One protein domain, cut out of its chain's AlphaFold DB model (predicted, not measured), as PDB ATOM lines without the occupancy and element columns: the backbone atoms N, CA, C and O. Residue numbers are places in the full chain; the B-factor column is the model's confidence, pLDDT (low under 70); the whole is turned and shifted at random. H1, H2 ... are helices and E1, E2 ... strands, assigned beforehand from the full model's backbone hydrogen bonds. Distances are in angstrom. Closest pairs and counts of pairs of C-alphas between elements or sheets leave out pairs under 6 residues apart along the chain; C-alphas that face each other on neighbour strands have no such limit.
ATOM      1  N   GLU A  90     266.373 339.803 128.377       61.38
ATOM      2  CA  GLU A  90     266.051 340.735 127.306       61.38
ATOM      3  C   GLU A  90     266.776 340.336 126.016       61.38
ATOM      4  O   GLU A  90     267.998 340.180 125.981       61.38
ATOM      5  N   VAL A  91     266.001 340.198 124.938       63.38
ATOM      6  CA  VAL A  91     266.505 340.129 123.562       63.38
ATOM      7  C   VAL A  91     266.855 341.529 123.068       63.38
ATOM      8  O   VAL A  91     266.076 342.464 123.242       63.38
ATOM      9  N   ASN A  92     267.954 341.666 122.328       71.25
ATOM     10  CA  ASN A  92     268.209 342.871 121.540       71.25
ATOM     11  C   ASN A  92     267.550 342.757 120.153       71.25
ATOM     12  O   ASN A  92     268.224 342.667 119.131       71.25
ATOM     13  N   GLU A  93     266.218 342.723 120.115       80.44
ATOM     14  CA  GLU A  93     265.439 342.709 118.871       80.44
ATOM     15  C   GLU A  93     264.624 343.989 118.719       80.44
ATOM     16  O   GLU A  93     264.288 344.650 119.704       80.44
ATOM     17  N   LYS A  94     264.297 344.354 117.475       78.31
ATOM     18  CA  LYS A  94     263.395 345.476 117.239       78.31
ATOM     19  C   LYS A  94     262.552 345.290 115.992       78.31
ATOM     20  O   LYS A  94     263.065 345.271 114.871       78.31
ATOM     21  N   ILE A  95     261.238 345.306 116.182       66.94
ATOM     22  CA  ILE A  95     260.237 345.481 115.129       66.94
ATOM     23  C   ILE A  95     259.557 346.830 115.344       66.94
ATOM     24  O   ILE A  95     259.057 347.126 116.430       66.94
ATOM     25  N   ASN A  96     259.516 347.673 114.314       73.69
ATOM     26  CA  ASN A  96     258.854 348.970 114.431       73.69
ATOM     27  C   ASN A  96     257.331 348.877 114.291       73.69
ATOM     28  O   ASN A  96     256.760 347.847 113.933       73.69
ATOM     29  N   GLN A  97     256.645 349.999 114.512       75.81
ATOM     30  CA  GLN A  97     255.182 350.075 114.441       75.81
ATOM     31  C   GLN A  97     254.607 349.729 113.055       75.81
ATOM     32  O   GLN A  97     253.408 349.503 112.930       75.81
ATOM     33  N   LYS A  98     255.423 349.672 111.997       82.12
ATOM     34  CA  LYS A  98     254.990 349.243 110.658       82.12
ATOM     35  C   LYS A  98     255.191 347.741 110.421       82.12
ATOM     36  O   LYS A  98     254.948 347.281 109.313       82.12
ATOM     37  N   GLY A  99     255.648 346.992 111.427       71.25
ATOM     38  CA  GLY A  99     255.980 345.572 111.298       71.25
ATOM     39  C   GLY A  99     257.308 345.318 110.578       71.25
ATOM     40  O   GLY A  99     257.610 344.177 110.240       71.25
ATOM     41  N   LYS A 100     258.118 346.356 110.323       87.94
ATOM     42  CA  LYS A 100     259.438 346.192 109.707       87.94
ATOM     43  C   LYS A 100     260.465 345.855 110.785       87.94
ATOM     44  O   LYS A 100     260.552 346.555 111.794       87.94
ATOM     45  N   VAL A 101     261.260 344.823 110.519       87.69
ATOM     46  CA  VAL A 101     262.420 344.456 111.334       87.69
ATOM     47  C   VAL A 101     263.488 345.550 111.210       87.69
ATOM     48  O   VAL A 101     263.922 345.880 110.105       87.69
ATOM     49  N   GLU A 102     263.867 346.141 112.340       81.94
ATOM     50  CA  GLU A 102     264.956 347.120 112.469       81.94
ATOM     51  C   GLU A 102     266.215 346.472 113.046       81.94
ATOM     52  O   GLU A 102     267.307 346.726 112.543       81.94
ATOM     53  N   THR A 103     266.044 345.589 114.031       82.50
ATOM     54  CA  THR A 103     267.119 344.770 114.599       82.50
ATOM     55  C   THR A 103     266.684 343.315 114.547       82.50
ATOM     56  O   THR A 103     265.646 342.964 115.105       82.50
ATOM     57  N   ILE A 104     267.451 342.492 113.835       86.88
ATOM     58  CA  ILE A 104     267.153 341.072 113.634       86.88
ATOM     59  C   ILE A 104     267.462 340.316 114.921       86.88
ATOM     60  O   ILE A 104     268.549 340.465 115.468       86.88
ATOM     61  N   LEU A 105     266.535 339.462 115.342       81.31
ATOM     62  CA  LEU A 105     266.794 338.496 116.397       81.31
ATOM     63  C   LEU A 105     267.558 337.283 115.852       81.31
ATOM     64  O   LEU A 105     267.115 336.654 114.889       81.31
ATOM     65  N   THR A 106     268.676 336.923 116.483       80.06
ATOM     66  CA  THR A 106     269.533 335.826 116.010       80.06
ATOM     67  C   THR A 106     269.450 334.573 116.889       80.06
ATOM     68  O   THR A 106     269.280 334.649 118.106       80.06
ATOM     69  N   GLU A 107     269.618 333.388 116.291       77.38
ATOM     70  CA  GLU A 107     269.640 332.125 117.045       77.38
ATOM     71  C   GLU A 107     270.704 332.073 118.158       77.38
ATOM     72  O   GLU A 107     270.400 331.531 119.221       77.38
ATOM     73  N   PRO A 108     271.934 332.608 117.995       77.88
ATOM     74  CA  PRO A 108     272.914 332.633 119.081       77.88
ATOM     75  C   PRO A 108     272.447 333.423 120.308       77.88
ATOM     76  O   PRO A 108     272.664 332.969 121.430       77.88
ATOM     77  N   GLU A 109     271.773 334.561 120.114       72.25
ATOM     78  CA  GLU A 109     271.223 335.364 121.215       72.25
ATOM     79  C   GLU A 109     270.114 334.606 121.944       72.25
ATOM     80  O   GLU A 109     270.144 334.501 123.169       72.25
ATOM     81  N   ILE A 110     269.193 333.997 121.191       75.50
ATOM     82  CA  ILE A 110     268.129 333.157 121.753       75.50
ATOM     83  C   ILE A 110     268.735 331.979 122.525       75.50
ATOM     84  O   ILE A 110     268.351 331.699 123.654       75.50
ATOM     85  N   ASN A 111     269.722 331.285 121.959       72.75
ATOM     86  CA  ASN A 111     270.359 330.151 122.626       72.75
ATOM     87  C   ASN A 111     271.082 330.560 123.913       72.75
ATOM     88  O   ASN A 111     271.058 329.815 124.894       72.75
ATOM     89  N   HIS A 112     271.718 331.731 123.926       72.12
ATOM     90  CA  HIS A 112     272.349 332.267 125.126       72.12
ATOM     91  C   HIS A 112     271.310 332.544 126.223       72.12
ATOM     92  O   HIS A 112     271.502 332.116 127.363       72.12
ATOM     93  N   ALA A 113     270.179 333.149 125.856       69.31
ATOM     94  CA  ALA A 113     269.044 333.360 126.748       69.31
ATOM     95  C   ALA A 113     268.526 332.078 127.373       69.31
ATOM     96  O   ALA A 113     268.372 331.976 128.587       69.31
ATOM     97  N   LEU A 114     268.259 331.086 126.526       71.44
ATOM     98  CA  LEU A 114     267.650 329.842 126.956       71.44
ATOM     99  C   LEU A 114     268.588 329.117 127.909       71.44
ATOM    100  O   LEU A 114     268.156 328.709 128.979       71.44
ATOM    101  N   ARG A 115     269.888 329.044 127.596       68.25
ATOM    102  CA  ARG A 115     270.884 328.467 128.514       68.25
ATOM    103  C   ARG A 115     270.855 329.140 129.883       68.25
ATOM    104  O   ARG A 115     270.902 328.440 130.893       68.25
ATOM    105  N   TYR A 116     270.748 330.466 129.919       66.12
ATOM    106  CA  TYR A 116     270.653 331.211 131.167       66.12
ATOM    107  C   TYR A 116     269.363 330.875 131.933       66.12
ATOM    108  O   TYR A 116     269.439 330.422 133.075       66.12
ATOM    109  N   VAL A 117     268.192 330.975 131.299       61.53
ATOM    110  CA  VAL A 117     266.894 330.739 131.959       61.53
ATOM    111  C   VAL A 117     266.714 329.272 132.391       61.53
ATOM    112  O   VAL A 117     266.171 329.007 133.466       61.53
ATOM    113  N   PHE A 118     267.216 328.303 131.616       63.44
ATOM    114  CA  PHE A 118     267.184 326.879 131.980       63.44
ATOM    115  C   PHE A 118     268.156 326.527 133.106       63.44
ATOM    116  O   PHE A 118     267.837 325.665 133.924       63.44
ATOM    117  N   SER A 119     269.297 327.218 133.218       61.22
ATOM    118  CA  SER A 119     270.226 327.020 134.344       61.22
ATOM    119  C   SER A 119     269.597 327.327 135.712       61.22
ATOM    120  O   SER A 119     270.109 326.897 136.743       61.22
ATOM    121  N   LYS A 120     268.456 328.029 135.722       62.19
ATOM    122  CA  LYS A 120     267.696 328.420 136.912       62.19
ATOM    123  C   LYS A 120     266.548 327.458 137.267       62.19
ATOM    124  O   LYS A 120     265.752 327.774 138.141       62.19
ATOM    125  N   ASN A 121     266.456 326.278 136.636       58.38
ATOM    126  CA  ASN A 121     265.372 325.292 136.836       58.38
ATOM    127  C   ASN A 121     263.953 325.818 136.520       58.38
ATOM    128  O   ASN A 121     262.956 325.316 137.051       58.38
ATOM    129  N   SER A 122     263.848 326.804 135.630       59.41
ATOM    130  CA  SER A 122     262.573 327.374 135.189       59.41
ATOM    131  C   SER A 122     261.712 326.325 134.472       59.41
ATOM    132  O   SER A 122     262.168 325.669 133.537       59.41
ATOM    133  N   ARG A 123     260.453 326.162 134.904       52.78
ATOM    134  CA  ARG A 123     259.489 325.199 134.321       52.78
ATOM    135  C   ARG A 123     258.507 325.819 133.327       52.78
ATOM    136  O   ARG A 123     257.824 325.091 132.616       52.78
ATOM    137  N   HIS A 124     258.415 327.144 133.304       53.28
ATOM    138  CA  HIS A 124     257.475 327.891 132.476       53.28
ATOM    139  C   HIS A 124     258.182 329.083 131.843       53.28
ATOM    140  O   HIS A 124     259.010 329.725 132.487       53.28
ATOM    141  N   PHE A 125     257.822 329.379 130.595       52.44
ATOM    142  CA  PHE A 125     258.394 330.466 129.812       52.44
ATOM    143  C   PHE A 125     257.277 331.358 129.295       52.44
ATOM    144  O   PHE A 125     256.307 330.876 128.706       52.44
ATOM    145  N   TYR A 126     257.450 332.659 129.494       60.38
ATOM    146  CA  TYR A 126     256.590 333.686 128.931       60.38
ATOM    147  C   TYR A 126     257.410 334.505 127.947       60.38
ATOM    148  O   TYR A 126     258.521 334.929 128.257       60.38
ATOM    149  N   LEU A 127     256.860 334.704 126.755       60.94
ATOM    150  CA  LEU A 127     257.494 335.463 125.690       60.94
ATOM    151  C   LEU A 127     256.627 336.673 125.365       60.94
ATOM    152  O   LEU A 127     255.443 336.526 125.070       60.94
ATOM    153  N   SER A 128     257.229 337.857 125.406       65.81
ATOM    154  CA  SER A 128     256.583 339.110 125.028       65.81
ATOM    155  C   SER A 128     257.564 339.937 124.211       65.81
ATOM    156  O   SER A 128     258.558 340.416 124.749       65.81
ATOM    157  N   LEU A 129     257.279 340.100 122.918       64.50
ATOM    158  CA  LEU A 129     258.062 340.938 122.014       64.50
ATOM    159  C   LEU A 129     257.240 342.136 121.557       64.50
ATOM    160  O   LEU A 129     256.046 342.034 121.247       64.50
ATOM    161  N   THR A 130     257.893 343.289 121.488       68.56
ATOM    162  CA  THR A 130     257.231 344.515 121.055       68.56
ATOM    163  C   THR A 130     256.841 344.381 119.583       68.56
ATOM    164  O   THR A 130     257.639 343.991 118.740       68.56
ATOM    165  N   ASN A 131     255.594 344.726 119.249       69.75
ATOM    166  CA  ASN A 131     255.039 344.620 117.893       69.75
ATOM    167  C   ASN A 131     254.955 343.193 117.299       69.75
ATOM    168  O   ASN A 131     254.713 343.083 116.094       69.75
ATOM    169  N   SER A 132     255.024 342.118 118.100       69.44
ATOM    170  CA  SER A 132     254.900 340.738 117.582       69.44
ATOM    171  C   SER A 132     253.579 340.463 116.853       69.44
ATOM    172  O   SER A 132     253.555 339.764 115.848       69.44
ATOM    173  N   LEU A 133     252.481 341.110 117.263       70.00
ATOM    174  CA  LEU A 133     251.195 341.030 116.553       70.00
ATOM    175  C   LEU A 133     251.241 341.597 115.126       70.00
ATOM    176  O   LEU A 133     250.434 341.216 114.285       70.00
ATOM    177  N   ARG A 134     252.127 342.564 114.864       76.12
ATOM    178  CA  ARG A 134     252.268 343.177 113.533       76.12
ATOM    179  C   ARG A 134     253.192 342.356 112.648       76.12
ATOM    180  O   ARG A 134     253.015 342.346 111.435       76.12
ATOM    181  N   ASN A 135     254.192 341.723 113.250       77.31
ATOM    182  CA  ASN A 135     255.094 340.812 112.576       77.31
ATOM    183  C   ASN A 135     255.591 339.762 113.590       77.31
ATOM    184  O   ASN A 135     256.428 340.091 114.434       77.31
ATOM    185  N   PRO A 136     255.092 338.516 113.518       82.25
ATOM    186  CA  PRO A 136     255.393 337.487 114.509       82.25
ATOM    187  C   PRO A 136     256.747 336.807 114.281       82.25
ATOM    188  O   PRO A 136     257.096 335.913 115.044       82.25
ATOM    189  N   VAL A 137     257.532 337.222 113.276       86.94
ATOM    190  CA  VAL A 137     258.745 336.510 112.837       86.94
ATOM    191  C   VAL A 137     259.727 336.223 113.973       86.94
ATOM    192  O   VAL A 137     260.236 335.115 114.079       86.94
ATOM    193  N   HIS A 138     259.977 337.180 114.869       79.69
ATOM    194  CA  HIS A 138     260.885 336.960 115.996       79.69
ATOM    195  C   HIS A 138     260.275 336.034 117.058       79.69
ATOM    196  O   HIS A 138     260.983 335.215 117.638       79.69
ATOM    197  N   GLU A 139     258.961 336.113 117.275       76.31
ATOM    198  CA  GLU A 139     258.254 335.243 118.215       76.31
ATOM    199  C   GLU A 139     258.272 333.787 117.725       76.31
ATOM    200  O   GLU A 139     258.537 332.865 118.495       76.31
ATOM    201  N   GLU A 140     258.047 333.582 116.428       82.81
ATOM    202  CA  GLU A 140     258.125 332.277 115.769       82.81
ATOM    203  C   GLU A 140     259.548 331.712 115.783       82.81
ATOM    204  O   GLU A 140     259.726 330.541 116.111       82.81
ATOM    205  N   THR A 141     260.569 332.534 115.517       81.31
ATOM    206  CA  THR A 141     261.974 332.109 115.611       81.31
ATOM    207  C   THR A 141     262.309 331.602 117.013       81.31
ATOM    208  O   THR A 141     262.888 330.527 117.152       81.31
ATOM    209  N   ILE A 142     261.890 332.313 118.065       77.06
ATOM    210  CA  ILE A 142     262.112 331.875 119.451       77.06
ATOM    211  C   ILE A 142     261.398 330.549 119.729       77.06
ATOM    212  O   ILE A 142     262.013 329.628 120.268       77.06
ATOM    213  N   LYS A 143     260.128 330.412 119.327       76.06
ATOM    214  CA  LYS A 143     259.377 329.153 119.491       76.06
ATOM    215  C   LYS A 143     260.064 327.988 118.783       76.06
ATOM    216  O   LYS A 143     260.184 326.917 119.371       76.06
ATOM    217  N   ASN A 144     260.533 328.203 117.555       77.19
ATOM    218  CA  ASN A 144     261.207 327.181 116.760       77.19
ATOM    219  C   ASN A 144     262.518 326.738 117.412       77.19
ATOM    220  O   ASN A 144     262.733 325.539 117.569       77.19
ATOM    221  N   VAL A 145     263.358 327.677 117.857       72.06
ATOM    222  CA  VAL A 145     264.614 327.356 118.556       72.06
ATOM    223  C   VAL A 145     264.339 326.561 119.832       72.06
ATOM    224  O   VAL A 145     265.011 325.566 120.099       72.06
ATOM    225  N   ILE A 146     263.315 326.948 120.594       69.00
ATOM    226  CA  ILE A 146     262.934 326.258 121.833       69.00
ATOM    227  C   ILE A 146     262.465 324.834 121.531       69.00
ATOM    228  O   ILE A 146     262.902 323.884 122.183       69.00
ATOM    229  N   HIS A 147     261.621 324.677 120.514       67.31
ATOM    230  CA  HIS A 147     261.117 323.378 120.096       67.31
ATOM    231  C   HIS A 147     262.241 322.447 119.612       67.31
ATOM    232  O   HIS A 147     262.333 321.309 120.070       67.31
ATOM    233  N   VAL A 148     263.126 322.939 118.735       65.19
ATOM    234  CA  VAL A 148     264.249 322.171 118.164       65.19
ATOM    235  C   VAL A 148     265.246 321.753 119.236       65.19
ATOM    236  O   VAL A 148     265.730 320.623 119.224       65.19
ATOM    237  N   ALA A 149     265.534 322.630 120.194       60.66
ATOM    238  CA  ALA A 149     266.457 322.317 121.274       60.66
ATOM    239  C   ALA A 149     265.843 321.413 122.369       60.66
ATOM    240  O   ALA A 149     266.491 321.147 123.380       60.66
ATOM    241  N   GLY A 150     264.624 320.893 122.158       53.00
ATOM    242  CA  GLY A 150     263.985 319.908 123.036       53.00
ATOM    243  C   GLY A 150     263.457 320.491 124.347       53.00
ATOM    244  O   GLY A 150     263.108 319.749 125.265       53.00
TER     245      GLY A 150
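Overview. This is residues 90 to 150 of the 160 residues of an uncharacterized protein of Bacteroidales bacterium (UniProt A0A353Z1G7). Two helices, H1 and H2, pack on each other at a steep slant, and a long link without a named element folds back from the end of H1 to the start of H2. A small turn of chain with the short strand E1 lies toward one end of the long axis, where Lys 98 is, and the start of the link, at Asn 121, makes the opposite end. The printed part has 61 residues, with one named strand and two named helices in the order E1, H1, H2; under half of the residues are in these elements, and the class is mostly helix. The whole is compact, with a radius of gyration of the C-alphas of 11.9 A, yet elongated in outline, with spans of 37 by 19 by 19 A.

Arrangement. Near the beginning of the printed part, residues 94 to 95 pair, antiparallel, with residues 101 to 103, which are the strand E1. E1 pairs with no named strand. A tight link of three residues leads from E1 to the helix H1, residues 107 to 119, and the two elements are apart. After a long link of 17 residues comes the helix H2, residues 137 to 148. H1 and H2 touch, with 7 pairs of C-alphas within 8 A; the closest are the C-alphas of Ile 110 and Ile 142, 6.6 A apart. H2 touches H1 with residues 141 to 146 alone. Their lines stand at a steep tilt of 56 degrees, and they run the same way, with centres 12.0 A apart. E1 and H2 are apart. In H1 and H2 every O i to N i+4 pair is within hydrogen-bond range.

Along the chain. E1 covers residues 101 to 103, from C-alpha 101 at (262.420, 344.456, 111.334), and measures 5.7 A from first to last C-alpha. H1 begins at C-alpha 107, at (269.640, 332.125, 117.045), and runs 18.0 A to C-alpha 119. H2 runs 16.3 A from C-alpha 137 to C-alpha 148, which is at (264.249, 322.171, 118.164).

Size, cuts and confidence. The two C-alphas farthest apart are those of Lys 98 and Asn 121, 37.0 A. The C-alphas of Glu 90 and Gly 150, the first and last printed residues, are 21.4 A apart. The printed part has no cut. The long link, residues 120 to 136, has C-alphas 7 to 19 A from the mean of the C-alphas. The mean pLDDT of the printed part is 71.3, and 27 residues are under 70: residues 90 to 91, 95, 113, 115 to 132 and 146 to 150.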